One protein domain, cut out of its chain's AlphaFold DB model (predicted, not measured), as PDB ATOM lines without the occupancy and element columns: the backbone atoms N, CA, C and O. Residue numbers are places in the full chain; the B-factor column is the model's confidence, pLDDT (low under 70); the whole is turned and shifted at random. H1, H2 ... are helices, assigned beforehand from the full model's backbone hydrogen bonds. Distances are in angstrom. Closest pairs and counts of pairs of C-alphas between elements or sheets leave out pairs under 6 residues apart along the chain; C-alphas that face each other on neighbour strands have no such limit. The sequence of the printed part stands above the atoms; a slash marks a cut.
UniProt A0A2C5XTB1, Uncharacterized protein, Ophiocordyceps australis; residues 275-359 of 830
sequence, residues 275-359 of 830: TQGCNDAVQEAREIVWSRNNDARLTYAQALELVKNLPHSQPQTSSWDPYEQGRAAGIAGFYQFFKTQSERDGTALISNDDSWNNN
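AT A GLANCE: This is residues 275 to 359 of the 830 residues of an uncharacterized protein of Ophiocordyceps australis (UniProt A0A2C5XTB1). Two long helices, H3 and H1, make a narrow V that opens toward their last residues, and the short H2 packs on both where they spread. The printed part has 85 residues with three named helices, in the order H1, H2, H3, and no named strand: all helix. It is compact, with a radius of gyration of the C-alphas of 13.3 A, yet elongated, spanning 42 by 22 by 19 A.

HOW THE PARTS SIT: Start at H3, residues 322 to 344: H1, residues 275 to 296, touches it with residues 275 to 285 alone, the same way at a steep tilt of 41 degrees; the closest C-alphas, of Cys 278 and Gly 330, are 4.3 A apart. H2, residues 300 to 308, forms a helical hairpin with H3, opposite ways at a shallow tilt of 25 degrees; the closest C-alphas, of Tyr 300 and Ser 342, are 5.0 A apart. H2 touches H1 at residues 285 to 289 alone, its closest C-alphas being Val 289 and Ala 303, 6.1 A. In H2 and H3 every O i to N i+4 pair is within hydrogen-bond range; in H1, 16 of 18.

IN THESE COORDINATES: Find C-alpha 322 at (137.591, 190.976, 174.539); H3 runs 33.0 A to C-alpha 344 at (165.528, 189.876, 156.959). H1 begins at C-alpha 275, (138.983, 186.639, 167.213), and runs 31.4 A; H2 runs 12.2 A.

THE WHOLE: The C-alphas farthest apart, of Ser 318 and Thr 347, are 41.7 A apart. The printed part has no cut; the link H2 to H3 is long, and residues 345 to 359 hold no named element. Look for pLDDT under 70 at residues 313 to 320 and 355.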
ATOM      1  N   THR A 275     138.624 187.074 168.571       92.12
ATOM      2  CA  THR A 275     138.983 186.639 167.213       92.12
ATOM      3  C   THR A 275     138.456 187.601 166.148       92.12
ATOM      4  O   THR A 275     139.122 187.819 165.140       92.12
ATOM      5  N   GLN A 276     137.286 188.211 166.368       94.12
ATOM      6  CA  GLN A 276     136.770 189.264 165.499       94.12
ATOM      7  C   GLN A 276     137.604 190.543 165.623       94.12
ATOM      8  O   GLN A 276     138.041 191.053 164.604       94.12
ATOM      9  N   GLY A 277     137.903 191.019 166.836       94.31
ATOM     10  CA  GLY A 277     138.739 192.210 167.035       94.31
ATOM     11  C   GLY A 277     140.122 192.090 166.404       94.31
ATOM     12  O   GLY A 277     140.585 193.021 165.750       94.31
ATOM     13  N   CYS A 278     140.742 190.917 166.517       95.44
ATOM     14  CA  CYS A 278     142.032 190.648 165.895       95.44
ATOM     15  C   CYS A 278     141.945 190.636 164.360       95.44
ATOM     16  O   CYS A 278     142.763 191.274 163.700       95.44
ATOM     17  N   ASN A 279     140.936 189.977 163.777       93.81
ATOM     18  CA  ASN A 279     140.738 189.988 162.323       93.81
ATOM     19  C   ASN A 279     140.387 191.386 161.789       93.81
ATOM     20  O   ASN A 279     140.946 191.785 160.769       93.81
ATOM     21  N   ASP A 280     139.521 192.132 162.483       94.81
ATOM     22  CA  ASP A 280     139.148 193.510 162.146       94.81
ATOM     23  C   ASP A 280     140.416 194.408 162.156       94.81
ATOM     24  O   ASP A 280     140.658 195.130 161.190       94.81
ATOM     25  N   ALA A 281     141.295 194.287 163.166       94.19
ATOM     26  CA  ALA A 281     142.591 194.989 163.227       94.19
ATOM     27  C   ALA A 281     143.576 194.604 162.115       94.19
ATOM     28  O   ALA A 281     144.217 195.471 161.521       94.19
ATOM     29  N   VAL A 282     143.732 193.304 161.850       93.81
ATOM     30  CA  VAL A 282     144.629 192.820 160.791       93.81
ATOM     31  C   VAL A 282     144.139 193.301 159.431       93.81
ATOM     32  O   VAL A 282     144.961 193.716 158.622       93.81
ATOM     33  N   GLN A 283     142.826 193.324 159.188       93.62
ATOM     34  CA  GLN A 283     142.246 193.847 157.951       93.62
ATOM     35  C   GLN A 283     142.388 195.379 157.835       93.62
ATOM     36  O   GLN A 283     142.741 195.872 156.765       93.62
ATOM     37  N   GLU A 284     142.208 196.131 158.926       93.94
ATOM     38  CA  GLU A 284     142.441 197.584 158.984       93.94
ATOM     39  C   GLU A 284     143.900 197.933 158.630       93.94
ATOM     40  O   GLU A 284     144.167 198.718 157.716       93.94
ATOM     41  N   ALA A 285     144.867 197.280 159.284       92.94
ATOM     42  CA  ALA A 285     146.289 197.457 158.994       92.94
ATOM     43  C   ALA A 285     146.658 196.981 157.573       92.94
ATOM     44  O   ALA A 285     147.468 197.617 156.888       92.94
ATOM     45  N   ARG A 286     146.024 195.900 157.099       92.12
ATOM     46  CA  ARG A 286     146.176 195.362 155.742       92.12
ATOM     47  C   ARG A 286     145.797 196.382 154.677       92.12
ATOM     48  O   ARG A 286     146.591 196.615 153.769       92.12
ATOM     49  N   GLU A 287     144.616 196.982 154.775       93.44
ATOM     50  CA  GLU A 287     144.119 197.944 153.786       93.44
ATOM     51  C   GLU A 287     144.965 199.227 153.759       93.44
ATOM     52  O   GLU A 287     145.232 199.773 152.684       93.44
ATOM     53  N   ILE A 288     145.488 199.658 154.911       93.06
ATOM     54  CA  ILE A 288     146.388 200.816 155.021       93.06
ATOM     55  C   ILE A 288     147.752 200.550 154.358       93.06
ATOM     56  O   ILE A 288     148.268 201.430 153.665       93.06
ATOM     57  N   VAL A 289     148.327 199.349 154.495       93.56
ATOM     58  CA  VAL A 289     149.569 198.996 153.780       93.56
ATOM     59  C   VAL A 289     149.313 198.789 152.282       93.56
ATOM     60  O   VAL A 289     150.056 199.327 151.464       93.56
ATOM     61  N   TRP A 290     148.262 198.059 151.889       91.12
ATOM     62  CA  TRP A 290     148.021 197.734 150.474       91.12
ATOM     63  C   TRP A 290     147.627 198.946 149.624       91.12
ATOM     64  O   TRP A 290     148.113 199.076 148.500       91.12
ATOM     65  N   SER A 291     146.803 199.859 150.155       91.69
ATOM     66  CA  SER A 291     146.462 201.114 149.466       91.69
ATOM     67  C   SER A 291     147.716 201.931 149.142       91.69
ATOM     68  O   SER A 291     147.903 202.351 148.003       91.69
ATOM     69  N   ARG A 292     148.638 202.058 150.104       90.81
ATOM     70  CA  ARG A 292     149.931 202.732 149.919       90.81
ATOM     71  C   ARG A 292     150.910 201.955 149.032       90.81
ATOM     72  O   ARG A 292     151.690 202.582 148.317       90.81
ATOM     73  N   ASN A 293     150.883 200.620 149.046       90.56
ATOM     74  CA  ASN A 293     151.766 199.803 148.206       90.56
ATOM     75  C   ASN A 293     151.451 199.968 146.710       90.56
ATOM     76  O   ASN A 293     152.371 200.106 145.904       90.56
ATOM     77  N   ASN A 294     150.163 200.024 146.356       86.50
ATOM     78  CA  ASN A 294     149.710 200.215 144.975       86.50
ATOM     79  C   ASN A 294     150.205 201.541 144.366       86.50
ATOM     80  O   ASN A 294     150.574 201.565 143.193       86.50
ATOM     81  N   ASP A 295     150.252 202.614 145.163       79.81
ATOM     82  CA  ASP A 295     150.718 203.936 144.723       79.81
ATOM     83  C   ASP A 295     152.251 204.029 144.617       79.81
ATOM     84  O   ASP A 295     152.776 204.678 143.711       79.81
ATOM     85  N   ALA A 296     152.978 203.433 145.574       82.00
ATOM     86  CA  ALA A 296     154.373 203.795 145.847       82.00
ATOM     87  C   ALA A 296     155.405 202.659 145.722       82.00
ATOM     88  O   ALA A 296     156.596 202.962 145.687       82.00
ATOM     89  N   ARG A 297     154.982 201.385 145.654       90.25
ATOM     90  CA  ARG A 297     155.835 200.190 145.845       90.25
ATOM     91  C   ARG A 297     156.629 200.262 147.154       90.25
ATOM     92  O   ARG A 297     157.808 200.607 147.171       90.25
ATOM     93  N   LEU A 298     155.961 199.941 148.256       95.00
ATOM     94  CA  LEU A 298     156.546 199.991 149.592       95.00
ATOM     95  C   LEU A 298     157.597 198.892 149.797       95.00
ATOM     96  O   LEU A 298     157.378 197.734 149.432       95.00
ATOM     97  N   THR A 299     158.689 199.234 150.480       95.69
ATOM     98  CA  THR A 299     159.541 198.234 151.140       95.69
ATOM     99  C   THR A 299     158.956 197.811 152.487       95.69
ATOM    100  O   THR A 299     158.180 198.546 153.111       95.69
ATOM    101  N   TYR A 300     159.387 196.655 152.995       94.12
ATOM    102  CA  TYR A 300     159.016 196.184 154.336       94.12
ATOM    103  C   TYR A 300     159.310 197.202 155.451       94.12
ATOM    104  O   TYR A 300     158.491 197.374 156.354       94.12
ATOM    105  N   ALA A 301     160.423 197.938 155.362       93.06
ATOM    106  CA  ALA A 301     160.762 198.994 156.319       93.06
ATOM    107  C   ALA A 301     159.800 200.201 156.259       93.06
ATOM    108  O   ALA A 301     159.473 200.788 157.289       93.06
ATOM    109  N   GLN A 302     159.303 200.565 155.071       95.00
ATOM    110  CA  GLN A 302     158.329 201.653 154.919       95.00
ATOM    111  C   GLN A 302     156.941 201.249 155.436       95.00
ATOM    112  O   GLN A 302     156.274 202.047 156.092       95.00
ATOM    113  N   ALA A 303     156.517 200.004 155.198       94.50
ATOM    114  CA  ALA A 303     155.276 199.484 155.770       94.50
ATOM    115  C   ALA A 303     155.348 199.334 157.297       94.50
ATOM    116  O   ALA A 303     154.362 199.627 157.969       94.50
ATOM    117  N   LEU A 304     156.507 198.975 157.863       94.81
ATOM    118  CA  LEU A 304     156.702 198.958 159.314       94.81
ATOM    119  C   LEU A 304     156.431 200.333 159.943       94.81
ATOM    120  O   LEU A 304     155.713 200.415 160.938       94.81
ATOM    121  N   GLU A 305     156.944 201.417 159.350       94.75
ATOM    122  CA  GLU A 305     156.653 202.775 159.827       94.75
ATOM    123  C   GLU A 305     155.182 203.179 159.606       94.75
ATOM    124  O   GLU A 305     154.632 203.892 160.441       94.75
ATOM    125  N   LEU A 306     154.490 202.692 158.565       94.69
ATOM    126  CA  LEU A 306     153.035 202.887 158.442       94.69
ATOM    127  C   LEU A 306     152.268 202.189 159.580       94.69
ATOM    128  O   LEU A 306     151.432 202.819 160.224       94.69
ATOM    129  N   VAL A 307     152.586 200.924 159.870       93.19
ATOM    130  CA  VAL A 307     151.933 200.124 160.927       93.19
ATOM    131  C   VAL A 307     152.204 200.701 162.321       93.19
ATOM    132  O   VAL A 307     151.305 200.796 163.151       93.19
ATOM    133  N   LYS A 308     153.432 201.157 162.570       92.69
ATOM    134  CA  LYS A 308     153.854 201.833 163.807       92.69
ATOM    135  C   LYS A 308     153.067 203.120 164.095       92.69
ATOM    136  O   LYS A 308     152.883 203.460 165.258       92.69
ATOM    137  N   ASN A 309     152.606 203.817 163.054       91.88
ATOM    138  CA  ASN A 309     151.801 205.038 163.164       91.88
ATOM    139  C   ASN A 309     150.281 204.777 163.242       91.88
ATOM    140  O   ASN A 309     149.507 205.732 163.329       91.88
ATOM    141  N   LEU A 310     149.831 203.516 163.243       90.12
ATOM    142  CA  LEU A 310     148.440 203.185 163.566       90.12
ATOM    143  C   LEU A 310     148.127 203.566 165.025       90.12
ATOM    144  O   LEU A 310     149.017 203.493 165.881       90.12
ATOM    145  N   PRO A 311     146.880 203.954 165.351       81.31
ATOM    146  CA  PRO A 311     146.506 204.329 166.709       81.31
ATOM    147  C   PRO A 311     146.561 203.111 167.642       81.31
ATOM    148  O   PRO A 311     145.615 202.333 167.741       81.31
ATOM    149  N   HIS A 312     147.678 202.971 168.359       71.94
ATOM    150  CA  HIS A 312     147.869 201.972 169.407       71.94
ATOM    151  C   HIS A 312     147.049 202.363 170.646       71.94
ATOM    152  O   HIS A 312     147.584 202.857 171.641       71.94
ATOM    153  N   SER A 313     145.734 202.153 170.585       59.00
ATOM    154  CA  SER A 313     144.839 202.253 171.735       59.00
ATOM    155  C   SER A 313     145.155 201.132 172.726       59.00
ATOM    156  O   SER A 313     144.506 200.087 172.723       59.00
ATOM    157  N   GLN A 314     146.167 201.342 173.576       59.59
ATOM    158  CA  GLN A 314     146.370 200.500 174.752       59.59
ATOM    159  C   GLN A 314     145.064 200.506 175.561       59.59
ATOM    160  O   GLN A 314     144.620 201.590 175.962       59.59
ATOM    161  N   PRO A 315     144.420 199.346 175.789       56.38
ATOM    162  CA  PRO A 315     143.188 199.305 176.557       56.38
ATOM    163  C   PRO A 315     143.493 199.796 177.972       56.38
ATOM    164  O   PRO A 315     144.359 199.244 178.655       56.38
ATOM    165  N   GLN A 316     142.807 200.857 178.412       52.31
ATOM    166  CA  GLN A 316     142.968 201.337 179.782       52.31
ATOM    167  C   GLN A 316     142.611 200.204 180.748       52.31
ATOM    168  O   GLN A 316     141.617 199.502 180.557       52.31
ATOM    169  N   THR A 317     143.438 200.029 181.780       51.81
ATOM    170  CA  THR A 317     143.560 198.797 182.584       51.81
ATOM    171  C   THR A 317     142.334 198.430 183.433       51.81
ATOM    172  O   THR A 317     142.393 197.506 184.240       51.81
ATOM    173  N   SER A 318     141.226 199.151 183.271       51.41
ATOM    174  CA  SER A 318     139.920 198.923 183.889       51.41
ATOM    175  C   SER A 318     138.884 198.279 182.952       51.41
ATOM    176  O   SER A 318     137.870 197.792 183.449       51.41
ATOM    177  N   SER A 319     139.105 198.250 181.629       52.72
ATOM    178  CA  SER A 319     138.119 197.753 180.653       52.72
ATOM    179  C   SER A 319     138.452 196.351 180.127       52.72
ATOM    180  O   SER A 319     139.448 196.148 179.433       52.72
ATOM    181  N   TRP A 320     137.586 195.381 180.428       67.62
ATOM    182  CA  TRP A 320     137.707 193.974 180.022       67.62
ATOM    183  C   TRP A 320     136.910 193.654 178.743       67.62
ATOM    184  O   TRP A 320     136.192 192.657 178.697       67.62
ATOM    185  N   ASP A 321     137.000 194.487 177.700       90.88
ATOM    186  CA  ASP A 321     136.389 194.164 176.401       90.88
ATOM    187  C   ASP A 321     137.277 193.176 175.608       90.88
ATOM    188  O   ASP A 321     138.394 193.544 175.217       90.88
ATOM    189  N   PRO A 322     136.820 191.934 175.327       89.62
ATOM    190  CA  PRO A 322     137.591 190.976 174.539       89.62
ATOM    191  C   PRO A 322     137.879 191.466 173.116       89.62
ATOM    192  O   PRO A 322     138.892 191.072 172.540       89.62
ATOM    193  N   TYR A 323     137.019 192.312 172.542       94.38
ATOM    194  CA  TYR A 323     137.192 192.839 171.190       94.38
ATOM    195  C   TYR A 323     138.395 193.779 171.096       94.38
ATOM    196  O   TYR A 323     139.250 193.566 170.241       94.38
ATOM    197  N   GLU A 324     138.523 194.758 171.996       91.75
ATOM    198  CA  GLU A 324     139.675 195.675 172.002       91.75
ATOM    199  C   GLU A 324     140.979 194.958 172.390       91.75
ATOM    200  O   GLU A 324     142.035 195.262 171.836       91.75
ATOM    201  N   GLN A 325     140.921 193.936 173.257       89.94
ATOM    202  CA  GLN A 325     142.071 193.053 173.503       89.94
ATOM    203  C   GLN A 325     142.500 192.310 172.227       89.94
ATOM    204  O   GLN A 325     143.691 192.253 171.915       89.94
ATOM    205  N   GLY A 326     141.537 191.792 171.459       93.69
ATOM    206  CA  GLY A 326     141.786 191.186 170.151       93.69
ATOM    207  C   GLY A 326     142.368 192.184 169.154       93.69
ATOM    208  O   GLY A 326     143.351 191.882 168.481       93.69
ATOM    209  N   ARG A 327     141.810 193.398 169.099       94.44
ATOM    210  CA  ARG A 327     142.238 194.477 168.200       94.44
ATOM    211  C   ARG A 327     143.687 194.894 168.475       94.44
ATOM    212  O   ARG A 327     144.495 194.955 167.549       94.44
ATOM    213  N   ALA A 328     144.049 195.070 169.746       90.81
ATOM    214  CA  ALA A 328     145.424 195.339 170.162       90.81
ATOM    215  C   ALA A 328     146.386 194.185 169.809       90.81
ATOM    216  O   ALA A 328     147.490 194.436 169.321       90.81
ATOM    217  N   ALA A 329     145.967 192.927 169.997       92.62
ATOM    218  CA  ALA A 329     146.763 191.756 169.619       92.62
ATOM    219  C   ALA A 329     146.996 191.670 168.098       92.62
ATOM    220  O   ALA A 329     148.117 191.388 167.671       92.62
ATOM    221  N   GLY A 330     145.980 191.981 167.285       94.62
ATOM    222  CA  GLY A 330     146.080 192.011 165.824       94.62
ATOM    223  C   GLY A 330     147.094 193.039 165.321       94.62
ATOM    224  O   GLY A 330     147.975 192.687 164.538       94.62
ATOM    225  N   ILE A 331     147.042 194.277 165.831       93.31
ATOM    226  CA  ILE A 331     148.029 195.324 165.496       93.31
ATOM    227  C   ILE A 331     149.445 194.885 165.904       93.31
ATOM    228  O   ILE A 331     150.380 195.008 165.111       93.31
ATOM    229  N   ALA A 332     149.616 194.322 167.107       91.81
ATOM    230  CA  ALA A 332     150.921 193.888 167.607       91.81
ATOM    231  C   ALA A 332     151.528 192.733 166.786       91.81
ATOM    232  O   ALA A 332     152.711 192.780 166.438       91.81
ATOM    233  N   GLY A 333     150.731 191.722 166.426       92.56
ATOM    234  CA  GLY A 333     151.173 190.624 165.559       92.56
ATOM    235  C   GLY A 333     151.546 191.107 164.154       92.56
ATOM    236  O   GLY A 333     152.562 190.691 163.595       92.56
ATOM    237  N   PHE A 334     150.764 192.038 163.603       92.81
ATOM    238  CA  PHE A 334     150.997 192.627 162.284       92.81
ATOM    239  C   PHE A 334     152.280 193.477 162.255       92.81
ATOM    240  O   PHE A 334     153.098 193.343 161.344       92.81
ATOM    241  N   TYR A 335     152.518 194.284 163.297       94.38
ATOM    242  CA  TYR A 335     153.780 195.005 163.499       94.38
ATOM    243  C   TYR A 335     154.978 194.048 163.567       94.38
ATOM    244  O   TYR A 335     155.985 194.266 162.891       94.38
ATOM    245  N   GLN A 336     154.864 192.958 164.333       93.00
ATOM    246  CA  GLN A 336     155.947 191.987 164.489       93.00
ATOM    247  C   GLN A 336     156.277 191.260 163.173       93.00
ATOM    248  O   GLN A 336     157.458 191.044 162.894       93.00
ATOM    249  N   PHE A 337     155.280 190.954 162.330       94.06
ATOM    250  CA  PHE A 337     155.501 190.430 160.974       94.06
ATOM    251  C   PHE A 337     156.333 191.400 160.122       94.06
ATOM    252  O   PHE A 337     157.393 191.021 159.618       94.06
ATOM    253  N   PHE A 338     155.907 192.666 160.011       93.38
ATOM    254  CA  PHE A 338     156.635 193.668 159.223       93.38
ATOM    255  C   PHE A 338     158.043 193.923 159.755       93.38
ATOM    256  O   PHE A 338     158.979 194.046 158.964       93.38
ATOM    257  N   LYS A 339     158.219 193.908 161.081       94.31
ATOM    258  CA  LYS A 339     159.530 194.011 161.718       94.31
ATOM    259  C   LYS A 339     160.439 192.858 161.292       94.31
ATOM    260  O   LYS A 339     161.496 193.116 160.724       94.31
ATOM    261  N   THR A 340     160.005 191.610 161.487       92.06
ATOM    262  CA  THR A 340     160.800 190.413 161.153       92.06
ATOM    263  C   THR A 340     161.200 190.372 159.675       92.06
ATOM    264  O   THR A 340     162.329 190.003 159.358       92.06
ATOM    265  N   GLN A 341     160.321 190.791 158.761       92.88
ATOM    266  CA  GLN A 341     160.659 190.850 157.336       92.88
ATOM    267  C   GLN A 341     161.606 192.018 157.008       92.88
ATOM    268  O   GLN A 341     162.546 191.831 156.241       92.88
ATOM    269  N   SER A 342     161.444 193.188 157.640       93.56
ATOM    270  CA  SER A 342     162.375 194.319 157.470       93.56
ATOM    271  C   SER A 342     163.783 194.051 158.026       93.56
ATOM    272  O   SER A 342     164.757 194.600 157.517       93.56
ATOM    273  N   GLU A 343     163.901 193.183 159.038       92.25
ATOM    274  CA  GLU A 343     165.178 192.711 159.592       92.25
ATOM    275  C   GLU A 343     165.834 191.632 158.710       92.25
ATOM    276  O   GLU A 343     167.058 191.509 158.713       92.25
ATOM    277  N   ARG A 344     165.043 190.873 157.932       89.88
ATOM    278  CA  ARG A 344     165.528 189.876 156.959       89.88
ATOM    279  C   ARG A 344     165.976 190.508 155.639       89.88
ATOM    280  O   ARG A 344     167.064 190.198 155.165       89.88
ATOM    281  N   ASP A 345     165.148 191.370 155.053       85.50
ATOM    282  CA  ASP A 345     165.432 192.079 153.801       85.50
ATOM    283  C   ASP A 345     164.713 193.440 153.780       85.50
ATOM    284  O   ASP A 345     163.643 193.619 153.196       85.50
ATOM    285  N   GLY A 346     165.308 194.437 154.443       80.38
ATOM    286  CA  GLY A 346     164.759 195.797 154.523       80.38
ATOM    287  C   GLY A 346     164.634 196.527 153.177       80.38
ATOM    288  O   GLY A 346     163.982 197.572 153.108       80.38
ATOM    289  N   THR A 347     165.232 195.979 152.114       89.44
ATOM    290  CA  THR A 347     165.145 196.468 150.731       89.44
ATOM    291  C   THR A 347     164.092 195.759 149.883       89.44
ATOM    292  O   THR A 347     163.721 196.298 148.837       89.44
ATOM    293  N   ALA A 348     163.581 194.601 150.309       92.00
ATOM    294  CA  ALA A 348     162.547 193.882 149.578       92.00
ATOM    295  C   ALA A 348     161.268 194.721 149.449       92.00
ATOM    296  O   ALA A 348     160.771 195.311 150.416       92.00
ATOM    297  N   LEU A 349     160.733 194.751 148.226       93.31
ATOM    298  CA  LEU A 349     159.415 195.300 147.926       93.31
ATOM    299  C   LEU A 349     158.336 194.306 148.341       93.31
ATOM    300  O   LEU A 349     158.485 193.101 148.146       93.31
ATOM    301  N   ILE A 350     157.231 194.830 148.856       91.81
ATOM    302  CA  ILE A 350     156.091 194.031 149.294       91.81
ATOM    303  C   ILE A 350     155.327 193.507 148.072       91.81
ATOM    304  O   ILE A 350     154.784 194.289 147.283       91.81
ATOM    305  N   SER A 351     155.269 192.184 147.929       88.38
ATOM    306  CA  SER A 351     154.536 191.497 146.865       88.38
ATOM    307  C   SER A 351     153.069 191.271 147.236       88.38
ATOM    308  O   SER A 351     152.707 191.148 148.405       88.38
ATOM    309  N   ASN A 352     152.214 191.132 146.221       78.00
ATOM    310  CA  ASN A 352     150.848 190.637 146.409       78.00
ATOM    311  C   ASN A 352     150.813 189.143 146.783       78.00
ATOM    312  O   ASN A 352     149.831 188.692 147.369       78.00
ATOM    313  N   ASP A 353     151.878 188.401 146.461       77.12
ATOM    314  CA  ASP A 353     152.028 186.972 146.767       77.12
ATOM    315  C   ASP A 353     152.554 186.713 148.191       77.12
ATOM    316  O   ASP A 353     152.590 185.566 148.648       77.12
ATOM    317  N   ASP A 354     152.949 187.766 148.918       77.81
ATOM    318  CA  ASP A 354     153.391 187.649 150.303       77.81
ATOM    319  C   ASP A 354     152.198 187.232 151.175       77.81
ATOM    320  O   ASP A 354     151.269 187.996 151.443       77.81
ATOM    321  N   SER A 355     152.198 185.968 151.597       62.81
ATOM    322  CA  SER A 355     151.029 185.323 152.204       62.81
ATOM    323  C   SER A 355     150.843 185.686 153.684       62.81
ATOM    324  O   SER A 355     151.108 184.889 154.585       62.81
ATOM    325  N   TRP A 356     150.342 186.900 153.950       73.31
ATOM    326  CA  TRP A 356     149.996 187.372 155.302       73.31
ATOM    327  C   TRP A 356     148.712 186.668 155.776       73.31
ATOM    328  O   TRP A 356     147.618 187.229 155.782       73.31
ATOM    329  N   ASN A 357     148.822 185.381 156.095       72.00
ATOM    330  CA  ASN A 357     147.695 184.570 156.530       72.00
ATOM    331  C   ASN A 357     147.225 185.037 157.915       72.00
ATOM    332  O   ASN A 357     147.972 184.908 158.887       72.00
ATOM    333  N   ASN A 358     145.981 185.521 158.017       72.88
ATOM    334  CA  ASN A 358     145.369 185.941 159.281       72.88
ATOM    335  C   ASN A 358     145.535 184.888 160.389       72.88
ATOM    336  O   ASN A 358     145.766 185.259 161.532       72.88
ATOM    337  N   ASN A 359     145.510 183.591 160.060       73.06
ATOM    338  CA  ASN A 359     145.672 182.502 161.031       73.06
ATOM    339  C   ASN A 359     147.047 182.492 161.734       73.06
ATOM    340  O   ASN A 359     147.166 181.925 162.816       73.06
TER     341      ASN A 359